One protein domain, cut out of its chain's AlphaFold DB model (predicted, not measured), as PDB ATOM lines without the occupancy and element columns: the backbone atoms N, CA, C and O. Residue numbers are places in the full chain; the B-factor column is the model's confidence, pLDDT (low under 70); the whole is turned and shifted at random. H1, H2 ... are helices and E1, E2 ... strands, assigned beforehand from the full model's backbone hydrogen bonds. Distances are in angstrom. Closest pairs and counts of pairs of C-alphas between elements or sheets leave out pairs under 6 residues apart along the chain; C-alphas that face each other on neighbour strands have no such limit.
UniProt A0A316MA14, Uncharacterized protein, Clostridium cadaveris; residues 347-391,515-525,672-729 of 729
ATOM      1  N   ASN A 347      15.583 -28.990  28.088       92.44
ATOM      2  CA  ASN A 347      14.831 -28.877  26.852       92.44
ATOM      3  C   ASN A 347      15.529 -27.882  25.927       92.44
ATOM      4  O   ASN A 347      15.848 -26.768  26.348       92.44
ATOM      5  N   ILE A 348      15.748 -28.280  24.678       93.31
ATOM      6  CA  ILE A 348      16.264 -27.405  23.632       93.31
ATOM      7  C   ILE A 348      15.218 -27.245  22.534       93.31
ATOM      8  O   ILE A 348      14.809 -28.205  21.885       93.31
ATOM      9  N   ASN A 349      14.798 -25.998  22.337       91.69
ATOM     10  CA  ASN A 349      13.890 -25.602  21.267       91.69
ATOM     11  C   ASN A 349      14.665 -25.218  20.006       91.69
ATOM     12  O   ASN A 349      15.840 -24.838  20.077       91.69
ATOM     13  N   TYR A 350      13.956 -25.231  18.877       92.62
ATOM     14  CA  TYR A 350      14.490 -24.885  17.560       92.62
ATOM     15  C   TYR A 350      15.644 -25.809  17.163       92.62
ATOM     16  O   TYR A 350      16.719 -25.366  16.761       92.62
ATOM     17  N   THR A 351      15.445 -27.108  17.356       94.38
ATOM     18  CA  THR A 351      16.372 -28.154  16.924       94.38
ATOM     19  C   THR A 351      15.981 -28.677  15.551       94.38
ATOM     20  O   THR A 351      14.800 -28.732  15.220       94.38
ATOM     21  N   LEU A 352      16.971 -29.096  14.767       93.81
ATOM     22  CA  LEU A 352      16.766 -29.892  13.557       93.81
ATOM     23  C   LEU A 352      16.992 -31.379  13.861       93.81
ATOM     24  O   LEU A 352      17.618 -31.735  14.866       93.81
ATOM     25  N   ASP A 353      16.502 -32.248  12.977       93.31
ATOM     26  CA  ASP A 353      16.880 -33.659  12.998       93.31
ATOM     27  C   ASP A 353      18.372 -33.787  12.653       93.31
ATOM     28  O   ASP A 353      18.848 -33.191  11.683       93.31
ATOM     29  N   GLY A 354      19.130 -34.540  13.450       91.44
ATOM     30  CA  GLY A 354      20.565 -34.726  13.226       91.44
ATOM     31  C   GLY A 354      21.283 -35.339  14.423       91.44
ATOM     32  O   GLY A 354      20.660 -35.999  15.249       91.44
ATOM     33  N   ASP A 355      22.597 -35.147  14.509       93.56
ATOM     34  CA  ASP A 355      23.419 -35.727  15.579       93.56
ATOM     35  C   ASP A 355      23.563 -34.767  16.757       93.56
ATOM     36  O   ASP A 355      23.891 -33.594  16.556       93.56
ATOM     37  N   LEU A 356      23.428 -35.279  17.983       96.06
ATOM     38  CA  LEU A 356      23.907 -34.591  19.178       96.06
ATOM     39  C   LEU A 356      25.402 -34.897  19.331       96.06
ATOM     40  O   LEU A 356      25.790 -35.970  19.790       96.06
ATOM     41  N   LYS A 357      26.257 -33.953  18.943       95.00
ATOM     42  CA  LYS A 357      27.711 -34.134  18.977       95.00
ATOM     43  C   LYS A 357      28.229 -33.886  20.383       95.00
ATOM     44  O   LYS A 357      28.251 -32.745  20.832       95.00
ATOM     45  N   ILE A 358      28.637 -34.938  21.084       96.12
ATOM     46  CA  ILE A 358      29.296 -34.801  22.386       96.12
ATOM     47  C   ILE A 358      30.757 -34.403  22.164       96.12
ATOM     48  O   ILE A 358      31.496 -35.124  21.500       96.12
ATOM     49  N   ASN A 359      31.176 -33.282  22.746       95.25
ATOM     50  CA  ASN A 359      32.555 -32.798  22.670       95.25
ATOM     51  C   ASN A 359      33.369 -33.314  23.858       95.25
ATOM     52  O   ASN A 359      34.477 -33.830  23.700       95.25
ATOM     53  N   SER A 360      32.812 -33.185  25.064       96.88
ATOM     54  CA  SER A 360      33.449 -33.673  26.282       96.88
ATOM     55  C   SER A 360      32.446 -34.039  27.365       96.88
ATOM     56  O   SER A 360      31.335 -33.511  27.425       96.88
ATOM     57  N   ILE A 361      32.864 -34.947  28.241       97.50
ATOM     58  CA  ILE A 361      32.127 -35.358  29.432       97.50
ATOM     59  C   ILE A 361      33.062 -35.183  30.620       97.50
ATOM     60  O   ILE A 361      34.158 -35.741  30.629       97.50
ATOM     61  N   MET A 362      32.642 -34.404  31.609       97.31
ATOM     62  CA  MET A 362      33.402 -34.159  32.829       97.31
ATOM     63  C   MET A 362      32.774 -34.925  33.991       97.31
ATOM     64  O   MET A 362      31.548 -34.989  34.121       97.31
ATOM     65  N   GLY A 363      33.637 -35.501  34.822       97.00
ATOM     66  CA  GLY A 363      33.263 -36.171  36.054       97.00
ATOM     67  C   GLY A 363      32.590 -35.246  37.055       97.00
ATOM     68  O   GLY A 363      32.618 -34.020  36.944       97.00
ATOM     69  N   ASN A 364      31.999 -35.875  38.054       95.69
ATOM     70  CA  ASN A 364      31.377 -35.224  39.191       95.69
ATOM     71  C   ASN A 364      31.626 -36.100  40.427       95.69
ATOM     72  O   ASN A 364      32.001 -37.268  40.299       95.69
ATOM     73  N   THR A 365      31.482 -35.559  41.631       94.88
ATOM     74  CA  THR A 365      31.702 -36.320  42.865       94.88
ATOM     75  C   THR A 365      30.714 -35.932  43.941       94.88
ATOM     76  O   THR A 365      30.578 -34.757  44.282       94.88
ATOM     77  N   ILE A 366      30.070 -36.947  44.513       93.50
ATOM     78  CA  ILE A 366      29.194 -36.805  45.672       93.50
ATOM     79  C   ILE A 366      29.754 -37.607  46.849       93.50
ATOM     80  O   ILE A 366      30.409 -38.636  46.679       93.50
ATOM     81  N   GLN A 367      29.507 -37.092  48.047       92.06
ATOM     82  CA  GLN A 367      29.812 -37.726  49.323       92.06
ATOM     83  C   GLN A 367      28.705 -37.294  50.283       92.06
ATOM     84  O   GLN A 367      28.535 -36.092  50.498       92.06
ATOM     85  N   GLU A 368      27.919 -38.249  50.780       73.38
ATOM     86  CA  GLU A 368      26.617 -37.936  51.379       73.38
ATOM     87  C   GLU A 368      26.706 -37.252  52.758       73.38
ATOM     88  O   GLU A 368      25.808 -36.475  53.063       73.38
ATOM     89  N   GLU A 369      27.787 -37.405  53.547       72.94
ATOM     90  CA  GLU A 369      27.954 -36.718  54.851       72.94
ATOM     91  C   GLU A 369      29.426 -36.507  55.282       72.94
ATOM     92  O   GLU A 369      30.352 -36.855  54.553       72.94
ATOM     93  N   ASN A 370      29.644 -35.918  56.474       84.75
ATOM     94  CA  ASN A 370      30.949 -35.760  57.128       84.75
ATOM     95  C   ASN A 370      31.494 -37.129  57.591       84.75
ATOM     96  O   ASN A 370      31.032 -37.649  58.608       84.75
ATOM     97  N   PRO A 371      32.483 -37.705  56.894       91.75
ATOM     98  CA  PRO A 371      33.022 -39.018  57.233       91.75
ATOM     99  C   PRO A 371      33.804 -38.995  58.548       91.75
ATOM    100  O   PRO A 371      34.446 -38.004  58.886       91.75
ATOM    101  N   THR A 372      33.811 -40.123  59.252       89.88
ATOM    102  CA  THR A 372      34.668 -40.375  60.424       89.88
ATOM    103  C   THR A 372      35.295 -41.767  60.306       89.88
ATOM    104  O   THR A 372      34.790 -42.580  59.531       89.88
ATOM    105  N   PRO A 373      36.362 -42.092  61.053       87.38
ATOM    106  CA  PRO A 373      36.920 -43.443  61.033       87.38
ATOM    107  C   PRO A 373      35.911 -44.527  61.443       87.38
ATOM    108  O   PRO A 373      35.937 -45.627  60.901       87.38
ATOM    109  N   GLU A 374      34.999 -44.221  62.372       87.06
ATOM    110  CA  GLU A 374      33.963 -45.145  62.848       87.06
ATOM    111  C   GLU A 374      32.733 -45.208  61.928       87.06
ATOM    112  O   GLU A 374      32.015 -46.207  61.930       87.06
ATOM    113  N   ASN A 375      32.485 -44.148  61.156       89.50
ATOM    114  CA  ASN A 375      31.410 -44.059  60.172       89.50
ATOM    115  C   ASN A 375      31.967 -43.495  58.855       89.50
ATOM    116  O   ASN A 375      31.865 -42.280  58.617       89.50
ATOM    117  N   PRO A 376      32.620 -44.338  58.037       90.25
ATOM    118  CA  PRO A 376      33.155 -43.899  56.765       90.25
ATOM    119  C   PRO A 376      32.033 -43.501  55.803       90.25
ATOM    120  O   PRO A 376      30.965 -44.108  55.793       90.25
ATOM    121  N   SER A 377      32.291 -42.498  54.967       91.69
ATOM    122  CA  SER A 377      31.372 -42.063  53.914       91.69
ATOM    123  C   SER A 377      31.930 -42.436  52.549       91.69
ATOM    124  O   SER A 377      33.090 -42.144  52.235       91.69
ATOM    125  N   GLU A 378      31.092 -43.069  51.736       91.75
ATOM    126  CA  GLU A 378      31.424 -43.422  50.364       91.75
ATOM    127  C   GLU A 378      31.661 -42.164  49.515       91.75
ATOM    128  O   GLU A 378      30.982 -41.145  49.654       91.75
ATOM    129  N   ILE A 379      32.659 -42.238  48.632       93.75
ATOM    130  CA  ILE A 379      32.968 -41.190  47.660       93.75
ATOM    131  C   ILE A 379      32.619 -41.745  46.287       93.75
ATOM    132  O   ILE A 379      33.328 -42.605  45.762       93.75
ATOM    133  N   MET A 380      31.539 -41.236  45.705       94.69
ATOM    134  CA  MET A 380      31.032 -41.715  44.427       94.69
ATOM    135  C   MET A 380      31.403 -40.747  43.306       94.69
ATOM    136  O   MET A 380      31.202 -39.537  43.417       94.69
ATOM    137  N   GLY A 381      31.951 -41.296  42.224       96.50
ATOM    138  CA  GLY A 381      32.165 -40.600  40.957       96.50
ATOM    139  C   GLY A 381      31.132 -41.030  39.918       96.50
ATOM    140  O   GLY A 381      30.324 -41.920  40.170       96.50
ATOM    141  N   VAL A 382      31.180 -40.442  38.725       97.62
ATOM    142  CA  VAL A 382      30.325 -40.875  37.608       97.62
ATOM    143  C   VAL A 382      30.779 -42.256  37.142       97.62
ATOM    144  O   VAL A 382      31.881 -42.381  36.616       97.62
ATOM    145  N   THR A 383      29.949 -43.278  37.326       96.44
ATOM    146  CA  THR A 383      30.226 -44.679  36.951       96.44
ATOM    147  C   THR A 383      29.508 -45.111  35.679       96.44
ATOM    148  O   THR A 383      30.003 -45.977  34.964       96.44
ATOM    149  N   GLU A 384      28.378 -44.488  35.361       95.19
ATOM    150  CA  GLU A 384      27.568 -44.777  34.180       95.19
ATOM    151  C   GLU A 384      27.337 -43.490  33.383       95.19
ATOM    152  O   GLU A 384      27.036 -42.430  33.934       95.19
ATOM    153  N   LEU A 385      27.470 -43.584  32.062       95.12
ATOM    154  CA  LEU A 385      27.019 -42.568  31.125       95.12
ATOM    155  C   LEU A 385      25.644 -42.967  30.606       95.12
ATOM    156  O   LEU A 385      25.536 -43.839  29.747       95.12
ATOM    157  N   ASN A 386      24.611 -42.310  31.124       94.81
ATOM    158  CA  ASN A 386      23.228 -42.553  30.748       94.81
ATOM    159  C   ASN A 386      22.621 -41.269  30.186       94.81
ATOM    160  O   ASN A 386      22.185 -40.381  30.922       94.81
ATOM    161  N   VAL A 387      22.676 -41.138  28.862       95.00
ATOM    162  CA  VAL A 387      22.190 -39.959  28.143       95.00
ATOM    163  C   VAL A 387      21.081 -40.394  27.208       95.00
ATOM    164  O   VAL A 387      21.278 -41.244  26.341       95.00
ATOM    165  N   LYS A 388      19.910 -39.781  27.357       95.12
ATOM    166  CA  LYS A 388      18.749 -40.019  26.506       95.12
ATOM    167  C   LYS A 388      18.289 -38.715  25.878       95.12
ATOM    168  O   LYS A 388      18.121 -37.705  26.548       95.12
ATOM    169  N   THR A 389      18.046 -38.761  24.583       96.44
ATOM    170  CA  THR A 389      17.411 -37.699  23.808       96.44
ATOM    171  C   THR A 389      16.009 -38.152  23.441       96.44
ATOM    172  O   THR A 389      15.821 -39.280  22.993       96.44
ATOM    173  N   VAL A 390      15.022 -37.294  23.661       96.56
ATOM    174  CA  VAL A 390      13.613 -37.551  23.362       96.56
ATOM    175  C   VAL A 390      13.101 -36.416  22.489       96.56
ATOM    176  O   VAL A 390      13.452 -35.257  22.708       96.56
ATOM    177  N   GLY A 391      12.276 -36.733  21.498       96.25
ATOM    178  CA  GLY A 391      11.597 -35.729  20.685       96.25
ATOM    179  C   GLY A 391      10.598 -34.894  21.487       96.25
ATOM    180  O   GLY A 391      10.561 -34.910  22.720       96.25
ATOM    181  N   SER A 515      19.305 -43.141  22.779       95.50
ATOM    182  CA  SER A 515      19.901 -43.275  24.108       95.50
ATOM    183  C   SER A 515      21.228 -44.012  24.082       95.50
ATOM    184  O   SER A 515      21.405 -44.958  23.319       95.50
ATOM    185  N   VAL A 516      22.103 -43.628  25.002       94.75
ATOM    186  CA  VAL A 516      23.362 -44.299  25.306       94.75
ATOM    187  C   VAL A 516      23.362 -44.637  26.787       94.75
ATOM    188  O   VAL A 516      23.141 -43.753  27.614       94.75
ATOM    189  N   VAL A 517      23.617 -45.906  27.096       95.12
ATOM    190  CA  VAL A 517      23.904 -46.391  28.448       95.12
ATOM    191  C   VAL A 517      25.238 -47.114  28.381       95.12
ATOM    192  O   VAL A 517      25.373 -48.084  27.635       95.12
ATOM    193  N   TYR A 518      26.231 -46.618  29.107       94.25
ATOM    194  CA  TYR A 518      27.572 -47.182  29.089       94.25
ATOM    195  C   TYR A 518      28.205 -47.137  30.478       94.25
ATOM    196  O   TYR A 518      28.333 -46.068  31.076       94.25
ATOM    197  N   ASN A 519      28.635 -48.299  30.967       94.38
ATOM    198  CA  ASN A 519      29.345 -48.429  32.234       94.38
ATOM    199  C   ASN A 519      30.827 -48.120  32.030       94.38
ATOM    200  O   ASN A 519      31.489 -48.750  31.210       94.38
ATOM    201  N   LEU A 520      31.346 -47.157  32.782       93.06
ATOM    202  CA  LEU A 520      32.747 -46.767  32.729       93.06
ATOM    203  C   LEU A 520      33.607 -47.775  33.498       93.06
ATOM    204  O   LEU A 520      33.332 -48.055  34.664       93.06
ATOM    205  N   GLU A 521      34.711 -48.231  32.900       90.25
ATOM    206  CA  GLU A 521      35.698 -49.076  33.597       90.25
ATOM    207  C   GLU A 521      36.258 -48.409  34.863       90.25
ATOM    208  O   GLU A 521      36.578 -49.067  35.854       90.25
ATOM    209  N   LYS A 522      36.384 -47.077  34.829       92.19
ATOM    210  CA  LYS A 522      36.833 -46.244  35.948       92.19
ATOM    211  C   LYS A 522      35.864 -45.079  36.141       92.19
ATOM    212  O   LYS A 522      35.576 -44.386  35.155       92.19
ATOM    213  N   PRO A 523      35.428 -44.771  37.375       95.94
ATOM    214  CA  PRO A 523      34.561 -43.624  37.602       95.94
ATOM    215  C   PRO A 523      35.254 -42.311  37.212       95.94
ATOM    216  O   PRO A 523      36.481 -42.225  37.267       95.94
ATOM    217  N   LEU A 524      34.496 -41.296  36.799       97.62
ATOM    218  CA  LEU A 524      35.007 -39.938  36.587       97.62
ATOM    219  C   LEU A 524      34.711 -39.091  37.826       97.62
ATOM    220  O   LEU A 524      33.547 -38.807  38.119       97.62
ATOM    221  N   PHE A 525      35.753 -38.668  38.531       96.81
ATOM    222  CA  PHE A 525      35.640 -37.845  39.731       96.81
ATOM    223  C   PHE A 525      35.860 -36.360  39.429       96.81
ATOM    224  O   PHE A 525      36.380 -35.982  38.379       96.81
ATOM    225  N   GLY A 672      34.431 -48.685  21.515       84.31
ATOM    226  CA  GLY A 672      33.001 -48.926  21.730       84.31
ATOM    227  C   GLY A 672      32.259 -47.716  22.305       84.31
ATOM    228  O   GLY A 672      31.181 -47.376  21.822       84.31
ATOM    229  N   LEU A 673      32.861 -47.008  23.267       89.31
ATOM    230  CA  LEU A 673      32.274 -45.805  23.860       89.31
ATOM    231  C   LEU A 673      32.096 -44.686  22.825       89.31
ATOM    232  O   LEU A 673      31.048 -44.041  22.770       89.31
ATOM    233  N   VAL A 674      33.118 -44.455  21.998       87.69
ATOM    234  CA  VAL A 674      33.095 -43.399  20.976       87.69
ATOM    235  C   VAL A 674      31.964 -43.641  19.978       87.69
ATOM    236  O   VAL A 674      31.211 -42.719  19.662       87.69
ATOM    237  N   GLU A 675      31.817 -44.878  19.505       87.69
ATOM    238  CA  GLU A 675      30.770 -45.230  18.546       87.69
ATOM    239  C   GLU A 675      29.368 -45.140  19.155       87.69
ATOM    240  O   GLU A 675      28.453 -44.681  18.477       87.69
ATOM    241  N   MET A 676      29.194 -45.482  20.436       91.12
ATOM    242  CA  MET A 676      27.914 -45.295  21.127       91.12
ATOM    243  C   MET A 676      27.551 -43.812  21.259       91.12
ATOM    244  O   MET A 676      26.446 -43.419  20.894       91.12
ATOM    245  N   LEU A 677      28.476 -42.958  21.706       91.19
ATOM    246  CA  LEU A 677      28.201 -41.525  21.883       91.19
ATOM    247  C   LEU A 677      27.840 -40.815  20.567       91.19
ATOM    248  O   LEU A 677      27.015 -39.902  20.578       91.19
ATOM    249  N   LYS A 678      28.387 -41.257  19.427       89.69
ATOM    250  CA  LYS A 678      28.041 -40.734  18.090       89.69
ATOM    251  C   LYS A 678      26.629 -41.111  17.613       89.69
ATOM    252  O   LYS A 678      26.151 -40.545  16.631       89.69
ATOM    253  N   GLN A 679      25.955 -42.057  18.268       91.06
ATOM    254  CA  GLN A 679      24.598 -42.481  17.896       91.06
ATOM    255  C   GLN A 679      23.502 -41.574  18.471       91.06
ATOM    256  O   GLN A 679      22.350 -41.670  18.038       91.06
ATOM    257  N   LEU A 680      23.833 -40.682  19.413       95.69
ATOM    258  CA  LEU A 680      22.874 -39.739  19.987       95.69
ATOM    259  C   LEU A 680      22.346 -38.778  18.917       95.69
ATOM    260  O   LEU A 680      23.113 -38.182  18.158       95.69
ATOM    261  N   LYS A 681      21.021 -38.619  18.870       96.19
ATOM    262  CA  LYS A 681      20.329 -37.812  17.858       96.19
ATOM    263  C   LYS A 681      19.612 -36.618  18.476       96.19
ATOM    264  O   LYS A 681      19.314 -36.592  19.664       96.19
ATOM    265  N   THR A 682      19.312 -35.632  17.650       97.06
ATOM    266  CA  THR A 682      18.361 -34.561  17.941       97.06
ATOM    267  C   THR A 682      17.155 -34.681  17.030       97.06
ATOM    268  O   THR A 682      17.230 -35.292  15.965       97.06
ATOM    269  N   PHE A 683      16.046 -34.094  17.467       96.62
ATOM    270  CA  PHE A 683      14.743 -34.196  16.826       96.62
ATOM    271  C   PHE A 683      14.151 -32.811  16.568       96.62
ATOM    272  O   PHE A 683      14.186 -31.942  17.442       96.62
ATOM    273  N   ASN A 684      13.568 -32.602  15.393       92.75
ATOM    274  CA  ASN A 684      12.830 -31.393  15.044       92.75
ATOM    275  C   ASN A 684      11.418 -31.403  15.665       92.75
ATOM    276  O   ASN A 684      10.746 -32.437  15.636       92.75
ATOM    277  N   PRO A 685      10.908 -30.281  16.216       93.25
ATOM    278  CA  PRO A 685      11.538 -28.958  16.392       93.25
ATOM    279  C   PRO A 685      12.177 -28.770  17.770       93.25
ATOM    280  O   PRO A 685      12.621 -27.675  18.120       93.25
ATOM    281  N   CYS A 686      12.118 -29.807  18.598       93.06
ATOM    282  CA  CYS A 686      12.479 -29.754  19.997       93.06
ATOM    283  C   CYS A 686      13.077 -31.093  20.425       93.06
ATOM    284  O   CYS A 686      12.496 -32.150  20.169       93.06
ATOM    285  N   THR A 687      14.189 -31.031  21.156       96.00
ATOM    286  CA  THR A 687      14.820 -32.194  21.786       96.00
ATOM    287  C   THR A 687      14.855 -32.010  23.298       96.00
ATOM    288  O   THR A 687      15.293 -30.987  23.818       96.00
ATOM    289  N   ASN A 688      14.403 -33.022  24.021       94.69
ATOM    290  CA  ASN A 688      14.542 -33.142  25.463       94.69
ATOM    291  C   ASN A 688      15.757 -34.024  25.747       94.69
ATOM    292  O   ASN A 688      15.808 -35.158  25.278       94.69
ATOM    293  N   ILE A 689      16.733 -33.513  26.489       94.88
ATOM    294  CA  ILE A 689      17.936 -34.258  26.860       94.88
ATOM    295  C   ILE A 689      17.846 -34.607  28.338       94.88
ATOM    296  O   ILE A 689      17.658 -33.740  29.191       94.88
ATOM    297  N   ILE A 690      17.973 -35.891  28.624       92.75
ATOM    298  CA  ILE A 690      17.884 -36.495  29.942       92.75
ATOM    299  C   ILE A 690      19.254 -37.080  30.272       92.75
ATOM    300  O   ILE A 690      19.816 -37.822  29.465       92.75
ATOM    301  N   VAL A 691      19.766 -36.758  31.459       92.44
ATOM    302  CA  VAL A 691      21.013 -37.330  31.985       92.44
ATOM    303  C   VAL A 691      20.702 -38.053  33.291       92.44
ATOM    304  O   VAL A 691      20.140 -37.465  34.228       92.44
ATOM    305  N   ASP A 692      21.020 -39.343  33.330       89.50
ATOM    306  CA  ASP A 692      20.744 -40.238  34.451       89.50
ATOM    307  C   ASP A 692      22.012 -40.766  35.128       89.50
ATOM    308  O   ASP A 692      23.124 -40.496  34.673       89.50
ATOM    309  N   GLY A 693      21.809 -41.487  36.230       89.00
ATOM    310  CA  GLY A 693      22.857 -42.072  37.064       89.00
ATOM    311  C   GLY A 693      22.885 -41.467  38.467       89.00
ATOM    312  O   GLY A 693      22.433 -40.336  38.677       89.00
ATOM    313  N   ASP A 694      23.436 -42.226  39.418       91.06
ATOM    314  CA  ASP A 694      23.571 -41.814  40.825       91.06
ATOM    315  C   ASP A 694      24.408 -40.534  40.952       91.06
ATOM    316  O   ASP A 694      24.069 -39.609  41.692       91.06
ATOM    317  N   VAL A 695      25.470 -40.445  40.144       94.75
ATOM    318  CA  VAL A 695      26.298 -39.250  39.984       94.75
ATOM    319  C   VAL A 695      26.236 -38.801  38.536       94.75
ATOM    320  O   VAL A 695      26.744 -39.473  37.640       94.75
ATOM    321  N   LYS A 696      25.629 -37.639  38.297       94.62
ATOM    322  CA  LYS A 696      25.453 -37.111  36.941       94.62
ATOM    323  C   LYS A 696      26.711 -36.383  36.461       94.62
ATOM    324  O   LYS A 696      27.208 -35.524  37.200       94.62
ATOM    325  N   PRO A 697      27.203 -36.670  35.241       96.62
ATOM    326  CA  PRO A 697      28.306 -35.929  34.646       96.62
ATOM    327  C   PRO A 697      27.873 -34.540  34.169       96.62
ATOM    328  O   PRO A 697      26.685 -34.242  34.033       96.62
ATOM    329  N   ILE A 698      28.862 -33.717  33.824       96.62
ATOM    330  CA  ILE A 698      28.658 -32.511  33.016       96.62
ATOM    331  C   ILE A 698      28.979 -32.862  31.565       96.62
ATOM    332  O   ILE A 698      30.104 -33.249  31.254       96.62
ATOM    333  N   VAL A 699      28.010 -32.711  30.668       97.38
ATOM    334  CA  VAL A 699      28.170 -33.048  29.247       97.38
ATOM    335  C   VAL A 699      28.215 -31.770  28.420       97.38
ATOM    336  O   VAL A 699      27.256 -31.000  28.399       97.38
ATOM    337  N   ASN A 700      29.316 -31.545  27.710       97.62
ATOM    338  CA  ASN A 700      29.433 -30.477  26.724       97.62
ATOM    339  C   ASN A 700      29.181 -31.059  25.338       97.62
ATOM    340  O   ASN A 700      29.880 -31.976  24.900       97.62
ATOM    341  N   ALA A 701      28.188 -30.519  24.648       96.94
ATOM    342  CA  ALA A 701      27.730 -31.022  23.368       96.94
ATOM    343  C   ALA A 701      27.430 -29.887  22.387       96.94
ATOM    344  O   ALA A 701      27.456 -28.704  22.730       96.94
ATOM    345  N   GLN A 702      27.117 -30.260  21.154       95.56
ATOM    346  CA  GLN A 702      26.603 -29.376  20.127       95.56
ATOM    347  C   GLN A 702      25.420 -30.029  19.420       95.56
ATOM    348  O   GLN A 702      25.394 -31.243  19.220       95.56
ATOM    349  N   TYR A 703      24.466 -29.211  18.990       95.75
ATOM    350  CA  TYR A 703      23.272 -29.676  18.292       95.75
ATOM    351  C   TYR A 703      22.980 -28.847  17.035       95.75
ATOM    352  O   TYR A 703      23.290 -27.650  17.021       95.75
ATOM    353  N   PRO A 704      22.362 -29.440  15.999       94.44
ATOM    354  CA  PRO A 704      21.941 -28.716  14.810       94.44
ATOM    355  C   PRO A 704      20.747 -27.811  15.141       94.44
ATOM    356  O   PRO A 704      19.692 -28.274  15.585       94.44
ATOM    357  N   LYS A 705      20.919 -26.502  14.954       93.62
ATOM    358  CA  LYS A 705      19.925 -25.493  15.338       93.62
ATOM    359  C   LYS A 705      19.169 -24.964  14.124       93.62
ATOM    360  O   LYS A 705      19.777 -24.563  13.134       93.62
ATOM    361  N   ASP A 706      17.849 -24.891  14.240       92.62
ATOM    362  CA  ASP A 706      16.971 -24.289  13.240       92.62
ATOM    363  C   ASP A 706      16.986 -22.762  13.379       92.62
ATOM    364  O   ASP A 706      16.244 -22.164  14.161       92.62
ATOM    365  N   ILE A 707      17.891 -22.114  12.645       88.50
ATOM    366  CA  ILE A 707      18.026 -20.655  12.669       88.50
ATOM    367  C   ILE A 707      16.820 -19.963  12.036       88.50
ATOM    368  O   ILE A 707      16.447 -18.887  12.502       88.50
ATOM    369  N   LEU A 708      16.184 -20.577  11.037       87.38
ATOM    370  CA  LEU A 708      15.009 -19.992  10.400       87.38
ATOM    371  C   LEU A 708      13.856 -19.909  11.406       87.38
ATOM    372  O   LEU A 708      13.327 -18.822  11.633       87.38
ATOM    373  N   ALA A 709      13.566 -21.005  12.112       88.38
ATOM    374  CA  ALA A 709      12.531 -21.025  13.143       88.38
ATOM    375  C   ALA A 709      12.824 -20.054  14.305       88.38
ATOM    376  O   ALA A 709      11.907 -19.464  14.882       88.38
ATOM    377  N   VAL A 710      14.103 -19.846  14.649       87.50
ATOM    378  CA  VAL A 710      14.507 -18.831  15.639       87.50
ATOM    379  C   VAL A 710      14.195 -17.420  15.143       87.50
ATOM    380  O   VAL A 710      13.643 -16.624  15.904       87.50
ATOM    381  N   VAL A 711      14.548 -17.099  13.895       85.69
ATOM    382  CA  VAL A 711      14.292 -15.780  13.296       85.69
ATOM    383  C   VAL A 711      12.790 -15.515  13.228       85.69
ATOM    384  O   VAL A 711      12.346 -14.489  13.736       85.69
ATOM    385  N   GLU A 712      11.996 -16.467  12.736       89.12
ATOM    386  CA  GLU A 712      10.533 -16.349  12.670       89.12
ATOM    387  C   GLU A 712       9.904 -16.122  14.056       89.12
ATOM    388  O   GLU A 712       9.028 -15.266  14.236       89.12
ATOM    389  N   ALA A 713      10.373 -16.845  15.080       88.56
ATOM    390  CA  ALA A 713       9.899 -16.665  16.450       88.56
ATOM    391  C   ALA A 713      10.259 -15.281  17.017       88.56
ATOM    392  O   ALA A 713       9.454 -14.671  17.732       88.56
ATOM    393  N   LEU A 714      11.455 -14.769  16.704       89.69
ATOM    394  CA  LEU A 714      11.890 -13.431  17.102       89.69
ATOM    395  C   LEU A 714      11.086 -12.340  16.391       89.69
ATOM    396  O   LEU A 714      10.620 -11.418  17.059       89.69
ATOM    397  N   GLU A 715      10.864 -12.459  15.083       90.75
ATOM    398  CA  GLU A 715      10.046 -11.526  14.299       90.75
ATOM    399  C   GLU A 715       8.619 -11.445  14.845       90.75
ATOM    400  O   GLU A 715       8.119 -10.352  15.125       90.75
ATOM    401  N   LYS A 716       7.993 -12.597  15.123       91.06
ATOM    402  CA  LYS A 716       6.663 -12.655  15.745       91.06
ATOM    403  C   LYS A 716       6.641 -11.987  17.121       91.06
ATOM    404  O   LYS A 716       5.688 -11.286  17.463       91.06
ATOM    405  N   LYS A 717       7.691 -12.174  17.929       90.38
ATOM    406  CA  LYS A 717       7.805 -11.537  19.249       90.38
ATOM    407  C   LYS A 717       7.964 -10.020  19.139       90.38
ATOM    408  O   LYS A 717       7.340  -9.299  19.916       90.38
ATOM    409  N   VAL A 718       8.761  -9.536  18.185       90.94
ATOM    410  CA  VAL A 718       8.922  -8.101  17.904       90.94
ATOM    411  C   VAL A 718       7.593  -7.493  17.460       90.94
ATOM    412  O   VAL A 718       7.204  -6.459  18.000       90.94
ATOM    413  N   LEU A 719       6.862  -8.161  16.564       91.00
ATOM    414  CA  LEU A 719       5.545  -7.712  16.111       91.00
ATOM    415  C   LEU A 719       4.551  -7.603  17.280       91.00
ATOM    416  O   LEU A 719       3.933  -6.558  17.473       91.00
ATOM    417  N   ASN A 720       4.470  -8.629  18.134       88.75
ATOM    418  CA  ASN A 720       3.601  -8.611  19.316       88.75
ATOM    419  C   ASN A 720       3.950  -7.471  20.292       88.75
ATOM    420  O   ASN A 720       3.059  -6.849  20.873       88.75
ATOM    421  N   LEU A 721       5.243  -7.182  20.484       90.62
ATOM    422  CA  LEU A 721       5.695  -6.073  21.330       90.62
ATOM    423  C   LEU A 721       5.350  -4.710  20.719       90.62
ATOM    424  O   LEU A 721       4.953  -3.801  21.452       90.62
ATOM    425  N   GLN A 722       5.461  -4.563  19.396       88.00
ATOM    426  CA  GLN A 722       5.035  -3.355  18.686       88.00
ATOM    427  C   GLN A 722       3.528  -3.129  18.846       88.00
ATOM    428  O   GLN A 722       3.118  -2.035  19.232       88.00
ATOM    429  N   GLU A 723       2.706  -4.162  18.653       87.69
ATOM    430  CA  GLU A 723       1.254  -4.076  18.845       87.69
ATOM    431  C   GLU A 723       0.867  -3.731  20.289       87.69
ATOM    432  O   GLU A 723      -0.017  -2.902  20.514       87.69
ATOM    433  N   ALA A 724       1.530  -4.336  21.280       84.06
ATOM    434  CA  ALA A 724       1.297  -4.032  22.690       84.06
ATOM    435  C   ALA A 724       1.709  -2.595  23.047       84.06
ATOM    436  O   ALA A 724       1.029  -1.941  23.834       84.06
ATOM    437  N   THR A 725       2.792  -2.088  22.452       81.44
ATOM    438  CA  THR A 725       3.238  -0.701  22.650       81.44
ATOM    439  C   THR A 725       2.247   0.281  22.030       81.44
ATOM    440  O   THR A 725       1.858   1.230  22.696       81.44
ATOM    441  N   ILE A 726       1.764   0.022  20.808       81.69
ATOM    442  CA  ILE A 726       0.759   0.861  20.133       81.69
ATOM    443  C   ILE A 726      -0.574   0.876  20.897       81.69
ATOM    444  O   ILE A 726      -1.240   1.898  20.913       81.69
ATOM    445  N   LYS A 727      -0.970  -0.223  21.552       76.06
ATOM    446  CA  LYS A 727      -2.192  -0.267  22.382       76.06
ATOM    447  C   LYS A 727      -2.072   0.470  23.721       76.06
ATOM    448  O   LYS A 727      -3.097   0.741  24.340       76.06
ATOM    449  N   ASN A 728      -0.852   0.743  24.181       66.19
ATOM    450  CA  ASN A 728      -0.571   1.412  25.454       66.19
ATOM    451  C   ASN A 728      -0.194   2.900  25.290       66.19
ATOM    452  O   ASN A 728       0.118   3.553  26.287       66.19
ATOM    453  N   VAL A 729      -0.220   3.418  24.056       52.88
ATOM    454  CA  VAL A 729      -0.093   4.839  23.686       52.88
ATOM    455  C   VAL A 729      -1.442   5.311  23.168       52.88
ATOM    456  O   VAL A 729      -1.829   6.451  23.514       52.88
TER     457      VAL A 729
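Overview. This is residues 347 to 391, 515 to 525 and 672 to 729 of the 729 residues of an uncharacterized protein of Clostridium cadaveris (UniProt A0A316MA14). A narrow, loosely built body of two strand layers, the twisted four-strand sheet E1 E5 E3 E4 and the separate two-strand ribbon E2 E6, has the long helix H2 at one end and a looping arm, residues 363 to 379, at the other. The short helix H1 covers part of E4, and residues 714 to 729 stick out free, 714 to 727 of them in H2. The printed part has 114 residues with two named helices and six named strands in the order E1 E2 E3 E4 H1 E5 E6 H2; both sheets are antiparallel, and the class is mixed, helices and strands. The whole is extended, with a radius of gyration of the C-alphas of 20.9 A, and flat, spanning 72 by 38 by 19 A.

Arrangement. The larger sheet runs E1, residues 347 to 349, E5, residues 686 to 692, E3, residues 380 to 390, and E4, residues 515 to 524, with E1 and E4 as edge strands. E5 is staggered, pairing with E1 over 686 to 688, where N 348 and O 687 are 2.9 A apart, and with E3 over 688 to 692, where N 390 and O 688 are 2.8 A apart. Between E3 and E4, N 385 and O 518 are 2.8 A apart. E3 bends by 54 degrees at residue 383, and E4 by 101 degrees at residue 521. H1, residues 672 to 677, is on this sheet over E4 at a height of 8.7 A, slantwise to the strands at 53 degrees on the local plane; the closest C-alphas of E4 and H1 are those of Val 516 and Met 676, 6.3 A apart. E2, residues 357 to 362, and E6, residues 698 to 704, are antiparallel at 170 degrees, with N 359 and O 700 2.8 A apart. The closest C-alphas of E2 and E4 are those of Met 362 and Leu 524, 7.1 A apart; E5 and E6 are apart. H2, residues 707 to 727, is not on the larger sheet. In H1 and H2 every O i to N i+4 pair is within hydrogen-bond range.

Along the chain. E1 begins at C-alpha 347, (14.831, -28.877, 26.852). E3 is 27.6 A long, E4 19.9 A, E5 19.7 A, E6 19.8 A and E2 15.0 A. H1 measures 8.8 A. H2 measures 30.3 A, from C-alpha 707 at (18.026, -20.655, 12.669) to C-alpha 727 at (-2.192, -0.267, 22.382).

Size, cuts and confidence. The two farthest C-alphas, those of Glu 374 and Val 729, are 72.1 A apart. Residues 392 to 514 are not printed, with 11.7 A between C-alphas 391 and 515; residues 526 to 671 are not printed, with 21.3 A between C-alphas 525 and 672. The link from E2 to E3 is long, 17 residues. Mean pLDDT of the printed part is 91.6, and residues 728 to 729 are under 70.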